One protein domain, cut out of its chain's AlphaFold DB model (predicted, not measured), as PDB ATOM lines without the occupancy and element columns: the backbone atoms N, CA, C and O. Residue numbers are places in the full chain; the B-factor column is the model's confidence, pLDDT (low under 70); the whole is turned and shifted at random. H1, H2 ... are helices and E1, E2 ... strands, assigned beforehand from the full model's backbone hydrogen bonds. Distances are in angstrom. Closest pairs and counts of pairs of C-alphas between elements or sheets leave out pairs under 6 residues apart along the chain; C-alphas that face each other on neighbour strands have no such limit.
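AT A GLANCE: This is residues 258 to 351 of the 356 residues of an uncharacterized protein of Ophiocordyceps unilateralis (UniProt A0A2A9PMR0). There is little regular structure: a small twisted sheet of four strands is the core, residues 287 to 330, with no named element, wind round it, and two short helices, H1 and H2, make a corner off the sheet. Of 94 printed residues, 27 are in named elements, in the order E1, E2, E3, E4, H1, H2; the class is mixed, the sheet antiparallel. The whole is compact, with a radius of gyration of the C-alphas of 12.7 A and spans of 32 by 28 by 28 A.

HOW THE PARTS SIT: E1, residues 260 to 263, E2, 270 to 272, E3, 277 to 279, and E4, 284 to 286, form a meander, each strand the antiparallel neighbour of the one before. Within hydrogen-bond range are N 261 and O 271, 2.8 A, N 270 and O 278, 2.9 A, and N 277 and O 286, 2.8 A. H1, residues 331 to 337, and H2, 339 to 345, are not on the sheet. They only just touch, only at the corner, with 3 pairs of C-alphas within 8 A, the closest Leu 336 and Leu 342, 5.2 A. In both, every O i to N i+4 pair is within range.

IN THESE COORDINATES: E1 spans 8.0 A from C-alpha 260 at (183.472, 172.801, 201.880). H1 spans 10.4 A; H2 spans 9.9 A to C-alpha 345 at (178.211, 182.284, 191.085).

THE WHOLE: The printed part has no cut. The link from E4 to H1 is long, 44 residues. Confidence is low, under 70, in 36 residues, among them 315 to 337.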
ATOM      1  N   PRO A 258     189.688 173.321 206.967       96.44
ATOM      2  CA  PRO A 258     188.463 173.970 206.535       96.44
ATOM      3  C   PRO A 258     187.635 173.005 205.678       96.44
ATOM      4  O   PRO A 258     188.178 172.283 204.842       96.44
ATOM      5  N   TYR A 259     186.320 172.979 205.886       94.81
ATOM      6  CA  TYR A 259     185.400 172.127 205.126       94.81
ATOM      7  C   TYR A 259     184.708 172.918 204.013       94.81
ATOM      8  O   TYR A 259     184.665 174.150 204.040       94.81
ATOM      9  N   ILE A 260     184.171 172.204 203.023       94.44
ATOM     10  CA  ILE A 260     183.472 172.801 201.880       94.44
ATOM     11  C   ILE A 260     182.117 173.354 202.332       94.44
ATOM     12  O   ILE A 260     181.322 172.641 202.938       94.44
ATOM     13  N   THR A 261     181.842 174.614 201.999       93.75
ATOM     14  CA  THR A 261     180.558 175.287 202.255       93.75
ATOM     15  C   THR A 261     179.725 175.493 200.991       93.75
ATOM     16  O   THR A 261     178.542 175.810 201.088       93.75
ATOM     17  N   GLY A 262     180.310 175.314 199.804       91.31
ATOM     18  CA  GLY A 262     179.624 175.536 198.534       91.31
ATOM     19  C   GLY A 262     180.509 175.323 197.306       91.31
ATOM     20  O   GLY A 262     181.724 175.155 197.409       91.31
ATOM     21  N   CYS A 263     179.870 175.340 196.134       90.81
ATOM     22  CA  CYS A 263     180.499 175.149 194.828       90.81
ATOM     23  C   CYS A 263     180.286 176.366 193.923       90.81
ATOM     24  O   CYS A 263     179.213 176.978 193.929       90.81
ATOM     25  N   PHE A 264     181.273 176.660 193.077       84.69
ATOM     26  CA  PHE A 264     181.125 177.645 192.007       84.69
ATOM     27  C   PHE A 264     180.510 177.014 190.760       84.69
ATOM     28  O   PHE A 264     180.972 175.996 190.250       84.69
ATOM     29  N   LYS A 265     179.460 177.635 190.221       80.56
ATOM     30  CA  LYS A 265     178.809 177.142 189.006       80.56
ATOM     31  C   LYS A 265     179.754 177.252 187.806       80.56
ATOM     32  O   LYS A 265     180.181 178.348 187.458       80.56
ATOM     33  N   GLY A 266     180.007 176.124 187.142       80.94
ATOM     34  CA  GLY A 266     180.844 176.051 185.938       80.94
ATOM     35  C   GLY A 266     182.353 176.035 186.202       80.94
ATOM     36  O   GLY A 266     183.117 176.046 185.244       80.94
ATOM     37  N   TYR A 267     182.774 175.980 187.468       84.31
ATOM     38  CA  TYR A 267     184.179 175.900 187.865       84.31
ATOM     39  C   TYR A 267     184.374 174.764 188.875       84.31
ATOM     40  O   TYR A 267     183.456 174.467 189.636       84.31
ATOM     41  N   PRO A 268     185.568 174.150 188.939       87.00
ATOM     42  CA  PRO A 268     185.875 173.129 189.943       87.00
ATOM     43  C   PRO A 268     186.095 173.717 191.350       87.00
ATOM     44  O   PRO A 268     186.413 172.977 192.280       87.00
ATOM     45  N   TRP A 269     185.962 175.038 191.506       90.56
ATOM     46  CA  TRP A 269     186.275 175.764 192.730       90.56
ATOM     47  C   TRP A 269     185.225 175.554 193.818       90.56
ATOM     48  O   TRP A 269     184.020 175.474 193.554       90.56
ATOM     49  N   VAL A 270     185.696 175.545 195.061       93.12
ATOM     50  CA  VAL A 270     184.872 175.390 196.260       93.12
ATOM     51  C   VAL A 270     184.990 176.627 197.145       93.12
ATOM     52  O   VAL A 270     186.047 177.255 197.199       93.12
ATOM     53  N   THR A 271     183.929 176.974 197.866       92.88
ATOM     54  CA  THR A 271     184.038 177.875 199.021       92.88
ATOM     55  C   THR A 271     184.328 177.062 200.272       92.88
ATOM     56  O   THR A 271     183.779 175.975 200.462       92.88
ATOM     57  N   LEU A 272     185.181 177.595 201.138       94.88
ATOM     58  CA  LEU A 272     185.600 176.961 202.379       94.88
ATOM     59  C   LEU A 272     184.961 177.621 203.604       94.88
ATOM     60  O   LEU A 272     184.550 178.782 203.569       94.88
ATOM     61  N   SER A 273     184.923 176.898 204.723       94.50
ATOM     62  CA  SER A 273     184.464 177.409 206.023       94.50
ATOM     63  C   SER A 273     185.350 178.523 206.590       94.50
ATOM     64  O   SER A 273     184.905 179.279 207.447       94.50
ATOM     65  N   SER A 274     186.588 178.650 206.102       93.31
ATOM     66  CA  SER A 274     187.483 179.781 206.376       93.31
ATOM     67  C   SER A 274     187.081 181.068 205.639       93.31
ATOM     68  O   SER A 274     187.638 182.124 205.919       93.31
ATOM     69  N   GLY A 275     186.138 180.994 204.691       92.00
ATOM     70  CA  GLY A 275     185.764 182.096 203.800       92.00
ATOM     71  C   GLY A 275     186.626 182.205 202.536       92.00
ATOM     72  O   GLY A 275     186.366 183.061 201.690       92.00
ATOM     73  N   GLU A 276     187.629 181.342 202.384       93.12
ATOM     74  CA  GLU A 276     188.478 181.262 201.193       93.12
ATOM     75  C   GLU A 276     187.776 180.513 200.050       93.12
ATOM     76  O   GLU A 276     186.904 179.667 200.265       93.12
ATOM     77  N   VAL A 277     188.193 180.803 198.822       92.50
ATOM     78  CA  VAL A 277     187.896 179.996 197.637       92.50
ATOM     79  C   VAL A 277     189.097 179.100 197.373       92.50
ATOM     80  O   VAL A 277     190.229 179.574 197.393       92.50
ATOM     81  N   TYR A 278     188.858 177.819 197.121       94.00
ATOM     82  CA  TYR A 278     189.908 176.843 196.851       94.00
ATOM     83  C   TYR A 278     189.708 176.196 195.488       94.00
ATOM     84  O   TYR A 278     188.601 175.777 195.139       94.00
ATOM     85  N   ASN A 279     190.790 176.130 194.718       92.12
ATOM     86  CA  ASN A 279     190.849 175.408 193.462       92.12
ATOM     87  C   ASN A 279     191.549 174.057 193.694       92.12
ATOM     88  O   ASN A 279     192.768 174.034 193.857       92.12
ATOM     89  N   PRO A 280     190.809 172.934 193.694       91.38
ATOM     90  CA  PRO A 280     191.373 171.618 193.978       91.38
ATOM     91  C   PRO A 280     192.244 171.054 192.850       91.38
ATOM     92  O   PRO A 280     192.918 170.058 193.077       91.38
ATOM     93  N   GLU A 281     192.217 171.633 191.645       89.69
ATOM     94  CA  GLU A 281     193.063 171.173 190.531       89.69
ATOM     95  C   GLU A 281     194.501 171.686 190.653       89.69
ATOM     96  O   GLU A 281     195.439 170.944 190.376       89.69
ATOM     97  N   ASP A 282     194.659 172.931 191.107       89.31
ATOM     98  CA  ASP A 282     195.959 173.604 191.237       89.31
ATOM     99  C   ASP A 282     196.442 173.693 192.697       89.31
ATOM    100  O   ASP A 282     197.529 174.195 192.961       89.31
ATOM    101  N   GLU A 283     195.620 173.256 193.656       92.44
ATOM    102  CA  GLU A 283     195.837 173.397 195.103       92.44
ATOM    103  C   GLU A 283     196.028 174.853 195.581       92.44
ATOM    104  O   GLU A 283     196.688 175.125 196.586       92.44
ATOM    105  N   MET A 284     195.395 175.800 194.887       93.38
ATOM    106  CA  MET A 284     195.528 177.236 195.141       93.38
ATOM    107  C   MET A 284     194.317 177.821 195.875       93.38
ATOM    108  O   MET A 284     193.187 177.342 195.747       93.38
ATOM    109  N   TYR A 285     194.546 178.916 196.597       92.69
ATOM    110  CA  TYR A 285     193.550 179.618 197.406       92.69
ATOM    111  C   TYR A 285     193.367 181.056 196.940       92.69
ATOM    112  O   TYR A 285     194.282 181.672 196.400       92.69
ATOM    113  N   PHE A 286     192.182 181.605 197.177       89.12
ATOM    114  CA  PHE A 286     191.840 182.987 196.873       89.12
ATOM    115  C   PHE A 286     190.940 183.570 197.967       89.12
ATOM    116  O   PHE A 286     190.013 182.910 198.440       89.12
ATOM    117  N   VAL A 287     191.179 184.824 198.363       87.94
ATOM    118  CA  VAL A 287     190.394 185.526 199.395       87.94
ATOM    119  C   VAL A 287     189.583 186.649 198.736       87.94
ATOM    120  O   VAL A 287     190.163 187.665 198.351       87.94
ATOM    121  N   PRO A 288     188.244 186.533 198.639       75.81
ATOM    122  CA  PRO A 288     187.440 187.472 197.850       75.81
ATOM    123  C   PRO A 288     187.411 188.921 198.358       75.81
ATOM    124  O   PRO A 288     187.204 189.833 197.558       75.81
ATOM    125  N   TYR A 289     187.597 189.151 199.666       72.69
ATOM    126  CA  TYR A 289     187.285 190.444 200.295       72.69
ATOM    127  C   TYR A 289     188.469 191.180 200.937       72.69
ATOM    128  O   TYR A 289     188.409 192.397 201.074       72.69
ATOM    129  N   SER A 290     189.529 190.480 201.347       64.44
ATOM    130  CA  SER A 290     190.549 191.061 202.235       64.44
ATOM    131  C   SER A 290     191.959 190.481 202.074       64.44
ATOM    132  O   SER A 290     192.782 190.658 202.967       64.44
ATOM    133  N   GLY A 291     192.254 189.779 200.975       60.69
ATOM    134  CA  GLY A 291     193.555 189.134 200.771       60.69
ATOM    135  C   GLY A 291     194.256 189.518 199.466       60.69
ATOM    136  O   GLY A 291     193.855 190.490 198.812       60.69
ATOM    137  N   PRO A 292     195.318 188.775 199.099       60.50
ATOM    138  CA  PRO A 292     196.055 188.984 197.858       60.50
ATOM    139  C   PRO A 292     195.099 189.069 196.665       60.50
ATOM    140  O   PRO A 292     194.100 188.357 196.595       60.50
ATOM    141  N   SER A 293     195.402 189.935 195.698       66.00
ATOM    142  CA  SER A 293     194.666 190.019 194.425       66.00
ATOM    143  C   SER A 293     194.796 188.767 193.554       66.00
ATOM    144  O   SER A 293     194.203 188.709 192.480       66.00
ATOM    145  N   GLU A 294     195.569 187.784 193.999       81.69
ATOM    146  CA  GLU A 294     196.022 186.650 193.216       81.69
ATOM    147  C   GLU A 294     195.786 185.350 193.978       81.69
ATOM    148  O   GLU A 294     195.656 185.332 195.205       81.69
ATOM    149  N   TRP A 295     195.721 184.260 193.219       84.62
ATOM    150  CA  TRP A 295     195.763 182.925 193.785       84.62
ATOM    151  C   TRP A 295     197.085 182.738 194.532       84.62
ATOM    152  O   TRP A 295     198.140 183.102 194.017       84.62
ATOM    153  N   TYR A 296     197.043 182.147 195.721       89.69
ATOM    154  CA  TYR A 296     198.237 181.845 196.507       89.69
ATOM    155  C   TYR A 296     198.251 180.385 196.947       89.69
ATOM    156  O   TYR A 296     197.202 179.773 197.156       89.69
ATOM    157  N   ALA A 297     199.454 179.837 197.096       92.69
ATOM    158  CA  ALA A 297     199.669 178.557 197.749       92.69
ATOM    159  C   ALA A 297     199.795 178.786 199.257       92.69
ATOM    160  O   ALA A 297     200.429 179.749 199.697       92.69
ATOM    161  N   LYS A 298     199.194 177.896 200.043       92.81
ATOM    162  CA  LYS A 298     199.370 177.884 201.495       92.81
ATOM    163  C   LYS A 298     200.712 177.280 201.889       92.81
ATOM    164  O   LYS A 298     201.275 176.463 201.160       92.81
ATOM    165  N   GLY A 299     201.224 177.695 203.045       92.38
ATOM    166  CA  GLY A 299     202.465 177.149 203.592       92.38
ATOM    167  C   GLY A 299     202.317 175.677 204.007       92.38
ATOM    168  O   GLY A 299     201.206 175.225 204.284       92.38
ATOM    169  N   PRO A 300     203.423 174.919 204.126       89.88
ATOM    170  CA  PRO A 300     203.388 173.508 204.524       89.88
ATOM    171  C   PRO A 300     202.909 173.269 205.967       89.88
ATOM    172  O   PRO A 300     202.633 172.127 206.321       89.88
ATOM    173  N   ASP A 301     202.817 174.317 206.791       89.75
ATOM    174  CA  ASP A 301     202.295 174.271 208.165       89.75
ATOM    175  C   ASP A 301     200.809 174.660 208.257       89.75
ATOM    176  O   ASP A 301     200.210 174.618 209.334       89.75
ATOM    177  N   GLU A 302     200.191 175.037 207.138       93.12
ATOM    178  CA  GLU A 302     198.779 175.397 207.092       93.12
ATOM    179  C   GLU A 302     197.922 174.195 206.670       93.12
ATOM    180  O   GLU A 302     198.268 173.475 205.732       93.12
ATOM    181  N   PRO A 303     196.777 173.961 207.336       94.44
ATOM    182  CA  PRO A 303     195.963 172.791 207.059       94.44
ATOM    183  C   PRO A 303     195.308 172.883 205.669       94.44
ATOM    184  O   PRO A 303     194.633 173.881 205.381       94.44
ATOM    185  N   PRO A 304     195.425 171.839 204.828       95.44
ATOM    186  CA  PRO A 304     194.700 171.776 203.568       95.44
ATOM    187  C   PRO A 304     193.197 171.582 203.832       95.44
ATOM    188  O   PRO A 304     192.817 171.095 204.897       95.44
ATOM    189  N   PRO A 305     192.314 171.907 202.879       95.69
ATOM    190  CA  PRO A 305     190.891 171.647 202.985       95.69
ATOM    191  C   PRO A 305     190.575 170.179 203.228       95.69
ATOM    192  O   PRO A 305     191.217 169.269 202.699       95.69
ATOM    193  N   LYS A 306     189.520 169.939 204.003       94.81
ATOM    194  CA  LYS A 306     188.938 168.613 204.166       94.81
ATOM    195  C   LYS A 306     188.116 168.282 202.924       94.81
ATOM    196  O   LYS A 306     186.910 168.526 202.880       94.81
ATOM    197  N   MET A 307     188.789 167.739 201.916       91.00
ATOM    198  CA  MET A 307     188.148 167.296 200.683       91.00
ATOM    199  C   MET A 307     187.555 165.887 200.867       91.00
ATOM    200  O   MET A 307     188.259 164.998 201.351       91.00
ATOM    201  N   PRO A 308     186.280 165.650 200.504       89.88
ATOM    202  CA  PRO A 308     185.754 164.293 200.373       89.88
ATOM    203  C   PRO A 308     186.450 163.566 199.210       89.88
ATOM    204  O   PRO A 308     186.943 164.213 198.287       89.88
ATOM    205  N   GLU A 309     186.449 162.227 199.225       87.00
ATOM    206  CA  GLU A 309     187.092 161.406 198.178       87.00
ATOM    207  C   GLU A 309     186.624 161.773 196.761       87.00
ATOM    208  O   GLU A 309     187.414 161.792 195.820       87.00
ATOM    209  N   ASN A 310     185.347 162.136 196.619       85.50
ATOM    210  CA  ASN A 310     184.782 162.656 195.382       85.50
ATOM    211  C   ASN A 310     184.509 164.154 195.531       85.50
ATOM    212  O   ASN A 310     183.622 164.537 196.292       85.50
ATOM    213  N   ASN A 311     185.241 164.996 194.787       82.12
ATOM    214  CA  ASN A 311     185.010 166.442 194.780       82.12
ATOM    215  C   ASN A 311     183.555 166.737 194.351       82.12
ATOM    216  O   ASN A 311     183.214 166.489 193.188       82.12
ATOM    217  N   PRO A 312     182.711 167.297 195.242       83.31
ATOM    218  CA  PRO A 312     181.299 167.530 194.955       83.31
ATOM    219  C   PRO A 312     181.089 168.585 193.865       83.31
ATOM    220  O   PRO A 312     180.032 168.620 193.244       83.31
ATOM    221  N   CYS A 313     182.094 169.424 193.603       85.06
ATOM    222  CA  CYS A 313     182.021 170.507 192.629       85.06
ATOM    223  C   CYS A 313     182.578 170.121 191.248       85.06
ATOM    224  O   CYS A 313     182.741 170.992 190.394       85.06
ATOM    225  N   ARG A 314     182.871 168.833 190.992       77.56
ATOM    226  CA  ARG A 314     183.260 168.377 189.647       77.56
ATOM    227  C   ARG A 314     182.120 168.643 188.666       77.56
ATOM    228  O   ARG A 314     181.095 167.969 188.688       77.56
ATOM    229  N   SER A 315     182.313 169.623 187.784       67.44
ATOM    230  CA  SER A 315     181.377 169.882 186.696       67.44
ATOM    231  C   SER A 315     181.545 168.811 185.612       67.44
ATOM    232  O   SER A 315     182.644 168.676 185.078       67.44
ATOM    233  N   PRO A 316     180.484 168.085 185.217       58.28
ATOM    234  CA  PRO A 316     180.553 167.129 184.109       58.28
ATOM    235  C   PRO A 316     180.729 167.793 182.729       58.28
ATOM    236  O   PRO A 316     180.782 167.097 181.722       58.28
ATOM    237  N   LEU A 317     180.790 169.128 182.661       56.16
ATOM    238  CA  LEU A 317     180.671 169.899 181.420       56.16
ATOM    239  C   LEU A 317     181.720 171.007 181.258       56.16
ATOM    240  O   LEU A 317     181.500 171.913 180.457       56.16
ATOM    241  N   SER A 318     182.850 170.968 181.973       54.06
ATOM    242  CA  SER A 318     183.950 171.897 181.673       54.06
ATOM    243  C   SER A 318     184.377 171.686 180.212       54.06
ATOM    244  O   SER A 318     184.833 170.587 179.883       54.06
ATOM    245  N   PRO A 319     184.201 172.673 179.309       55.84
ATOM    246  CA  PRO A 319     184.565 172.503 177.912       55.84
ATOM    247  C   PRO A 319     186.061 172.176 177.831       55.84
ATOM    248  O   PRO A 319     186.859 172.893 178.450       55.84
ATOM    249  N   PRO A 320     186.469 171.117 177.111       51.78
ATOM    250  CA  PRO A 320     187.878 170.777 176.969       51.78
ATOM    251  C   PRO A 320     188.632 171.982 176.388       51.78
ATOM    252  O   PRO A 320     188.385 172.386 175.256       51.78
ATOM    253  N   GLY A 321     189.520 172.586 177.185       55.84
ATOM    254  CA  GLY A 321     190.365 173.714 176.771       55.84
ATOM    255  C   GLY A 321     190.240 174.996 177.600       55.84
ATOM    256  O   GLY A 321     191.111 175.858 177.486       55.84
ATOM    257  N   LEU A 322     189.238 175.129 178.476       53.19
ATOM    258  CA  LEU A 322     189.176 176.239 179.437       53.19
ATOM    259  C   LEU A 322     190.092 175.946 180.631       53.19
ATOM    260  O   LEU A 322     189.644 175.500 181.683       53.19
ATOM    261  N   LYS A 323     191.398 176.187 180.462       53.94
ATOM    262  CA  LYS A 323     192.296 176.289 181.615       53.94
ATOM    263  C   LYS A 323     191.910 177.552 182.390       53.94
ATOM    264  O   LYS A 323     191.890 178.625 181.775       53.94
ATOM    265  N   PRO A 324     191.582 177.465 183.689       52.25
ATOM    266  CA  PRO A 324     191.435 178.664 184.495       52.25
ATOM    267  C   PRO A 324     192.731 179.481 184.361       52.25
ATOM    268  O   PRO A 324     193.821 178.903 184.369       52.25
ATOM    269  N   PRO A 325     192.646 180.801 184.131       56.78
ATOM    270  CA  PRO A 325     193.840 181.611 183.968       56.78
ATOM    271  C   PRO A 325     194.673 181.513 185.250       56.78
ATOM    272  O   PRO A 325     194.193 181.856 186.328       56.78
ATOM    273  N   SER A 326     195.914 181.038 185.119       50.09
ATOM    274  CA  SER A 326     196.851 180.848 186.234       50.09
ATOM    275  C   SER A 326     197.169 182.157 186.962       50.09
ATOM    276  O   SER A 326     197.459 182.147 188.153       50.09
ATOM    277  N   ASN A 327     197.040 183.290 186.265       54.22
ATOM    278  CA  ASN A 327     197.098 184.621 186.851       54.22
ATOM    279  C   ASN A 327     195.689 185.208 186.950       54.22
ATOM    280  O   ASN A 327     194.986 185.379 185.950       54.22
ATOM    281  N   CYS A 328     195.293 185.574 188.168       56.09
ATOM    282  CA  CYS A 328     193.982 186.146 188.476       56.09
ATOM    283  C   CYS A 328     193.845 187.622 188.030       56.09
ATOM    284  O   CYS A 328     193.203 188.427 188.694       56.09
ATOM    285  N   THR A 329     194.443 188.009 186.902       54.03
ATOM    286  CA  THR A 329     194.280 189.345 186.299       54.03
ATOM    287  C   THR A 329     193.049 189.433 185.394       54.03
ATOM    288  O   THR A 329     192.697 190.510 184.916       54.03
ATOM    289  N   SER A 330     192.372 188.306 185.154       60.78
ATOM    290  CA  SER A 330     191.186 188.252 184.301       60.78
ATOM    291  C   SER A 330     189.980 188.982 184.913       60.78
ATOM    292  O   SER A 330     189.816 189.053 186.134       60.78
ATOM    293  N   LEU A 331     189.078 189.454 184.042       63.19
ATOM    294  CA  LEU A 331     187.778 190.052 184.394       63.19
ATOM    295  C   LEU A 331     186.974 189.183 185.382       63.19
ATOM    296  O   LEU A 331     186.172 189.695 186.152       63.19
ATOM    297  N   LEU A 332     187.197 187.868 185.373       64.94
ATOM    298  CA  LEU A 332     186.519 186.916 186.243       64.94
ATOM    299  C   LEU A 332     186.934 187.067 187.720       64.94
ATOM    300  O   LEU A 332     186.109 186.920 188.614       64.94
ATOM    301  N   CYS A 333     188.191 187.417 187.996       64.81
ATOM    302  CA  CYS A 333     188.681 187.598 189.366       64.81
ATOM    303  C   CYS A 333     188.254 188.942 189.963       64.81
ATOM    304  O   CYS A 333     187.871 189.013 191.132       64.81
ATOM    305  N   SER A 334     188.231 190.008 189.155       64.31
ATOM    306  CA  SER A 334     187.641 191.287 189.580       64.31
ATOM    307  C   SER A 334     186.138 191.147 189.850       64.31
ATOM    308  O   SER A 334     185.605 191.766 190.770       64.31
ATOM    309  N   GLN A 335     185.475 190.258 189.114       68.19
ATOM    310  CA  GLN A 335     184.095 189.842 189.330       68.19
ATOM    311  C   GLN A 335     183.878 189.094 190.661       68.19
ATOM    312  O   GLN A 335     182.853 189.324 191.304       68.19
ATOM    313  N   LEU A 336     184.837 188.287 191.138       66.88
ATOM    314  CA  LEU A 336     184.761 187.633 192.460       66.88
ATOM    315  C   LEU A 336     184.831 188.629 193.632       66.88
ATOM    316  O   LEU A 336     184.261 188.358 194.687       66.88
ATOM    317  N   ARG A 337     185.467 189.799 193.455       65.88
ATOM    318  CA  ARG A 337     185.452 190.878 194.467       65.88
ATOM    319  C   ARG A 337     184.079 191.527 194.617       65.88
ATOM    320  O   ARG A 337     183.773 192.123 195.649       65.88
ATOM    321  N   ASN A 338     183.233 191.430 193.592       72.94
ATOM    322  CA  ASN A 338     181.863 191.895 193.687       72.94
ATOM    323  C   ASN A 338     181.039 190.862 194.468       72.94
ATOM    324  O   ASN A 338     180.575 189.869 193.912       72.94
ATOM    325  N   GLY A 339     180.815 191.124 195.758       66.94
ATOM    326  CA  GLY A 339     180.086 190.209 196.637       66.94
ATOM    327  C   GLY A 339     178.676 189.836 196.154       66.94
ATOM    328  O   GLY A 339     178.197 188.753 196.481       66.94
ATOM    329  N   ALA A 340     178.013 190.674 195.346       70.44
ATOM    330  CA  ALA A 340     176.717 190.336 194.753       70.44
ATOM    331  C   ALA A 340     176.850 189.305 193.620       70.44
ATOM    332  O   ALA A 340     176.034 188.389 193.511       70.44
ATOM    333  N   LEU A 341     177.896 189.419 192.799       69.56
ATOM    334  CA  LEU A 341     178.173 188.460 191.734       69.56
ATOM    335  C   LEU A 341     178.747 187.152 192.291       69.56
ATOM    336  O   LEU A 341     178.345 186.081 191.844       69.56
ATOM    337  N   LEU A 342     179.604 187.227 193.313       69.19
ATOM    338  CA  LEU A 342     180.108 186.061 194.037       69.19
ATOM    339  C   LEU A 342     178.947 185.200 194.553       69.19
ATOM    340  O   LEU A 342     178.900 184.006 194.278       69.19
ATOM    341  N   ARG A 343     177.952 185.816 195.203       72.31
ATOM    342  CA  ARG A 343     176.733 185.121 195.657       72.31
ATOM    343  C   ARG A 343     175.902 184.520 194.521       72.31
ATOM    344  O   ARG A 343     175.179 183.564 194.760       72.31
ATOM    345  N   LYS A 344     175.969 185.080 193.309       72.62
ATOM    346  CA  LYS A 344     175.274 184.558 192.120       72.62
ATOM    347  C   LYS A 344     176.012 183.366 191.495       72.62
ATOM    348  O   LYS A 344     175.376 182.513 190.880       72.62
ATOM    349  N   LEU A 345     177.341 183.341 191.610       69.56
ATOM    350  CA  LEU A 345     178.211 182.284 191.085       69.56
ATOM    351  C   LEU A 345     178.344 181.100 192.045       69.56
ATOM    352  O   LEU A 345     178.428 179.961 191.584       69.56
ATOM    353  N   ILE A 346     178.329 181.356 193.354       70.19
ATOM    354  CA  ILE A 346     178.131 180.324 194.370       70.19
ATOM    355  C   ILE A 346     176.715 179.793 194.157       70.19
ATOM    356  O   ILE A 346     175.740 180.532 194.289       70.19
ATOM    357  N   GLY A 347     176.599 178.539 193.730       55.94
ATOM    358  CA  GLY A 347     175.325 177.942 193.347       55.94
ATOM    359  C   GLY A 347     174.409 177.698 194.544       55.94
ATOM    360  O   GLY A 347     174.258 176.552 194.933       55.94
ATOM    361  N   GLY A 348     173.788 178.748 195.096       51.53
ATOM    362  CA  GLY A 348     172.794 178.667 196.174       51.53
ATOM    363  C   GLY A 348     173.312 178.051 197.488       51.53
ATOM    364  O   GLY A 348     174.435 177.554 197.549       51.53
ATOM    365  N   PRO A 349     172.529 178.115 198.581       45.34
ATOM    366  CA  PRO A 349     172.907 177.474 199.833       45.34
ATOM    367  C   PRO A 349     172.936 175.953 199.642       45.34
ATOM    368  O   PRO A 349     171.937 175.347 199.257       45.34
ATOM    369  N   TRP A 350     174.079 175.328 199.920       42.53
ATOM    370  CA  TRP A 350     174.143 173.881 200.083       42.53
ATOM    371  C   TRP A 350     173.497 173.534 201.431       42.53
ATOM    372  O   TRP A 350     174.136 173.622 202.477       42.53
ATOM    373  N   GLU A 351     172.209 173.177 201.424       44.00
ATOM    374  CA  GLU A 351     171.507 172.574 202.569       44.00
ATOM    375  C   GLU A 351     171.956 171.111 202.756       44.00
ATOM    376  O   GLU A 351     171.179 170.164 202.668       44.00
TER     377      GLU A 351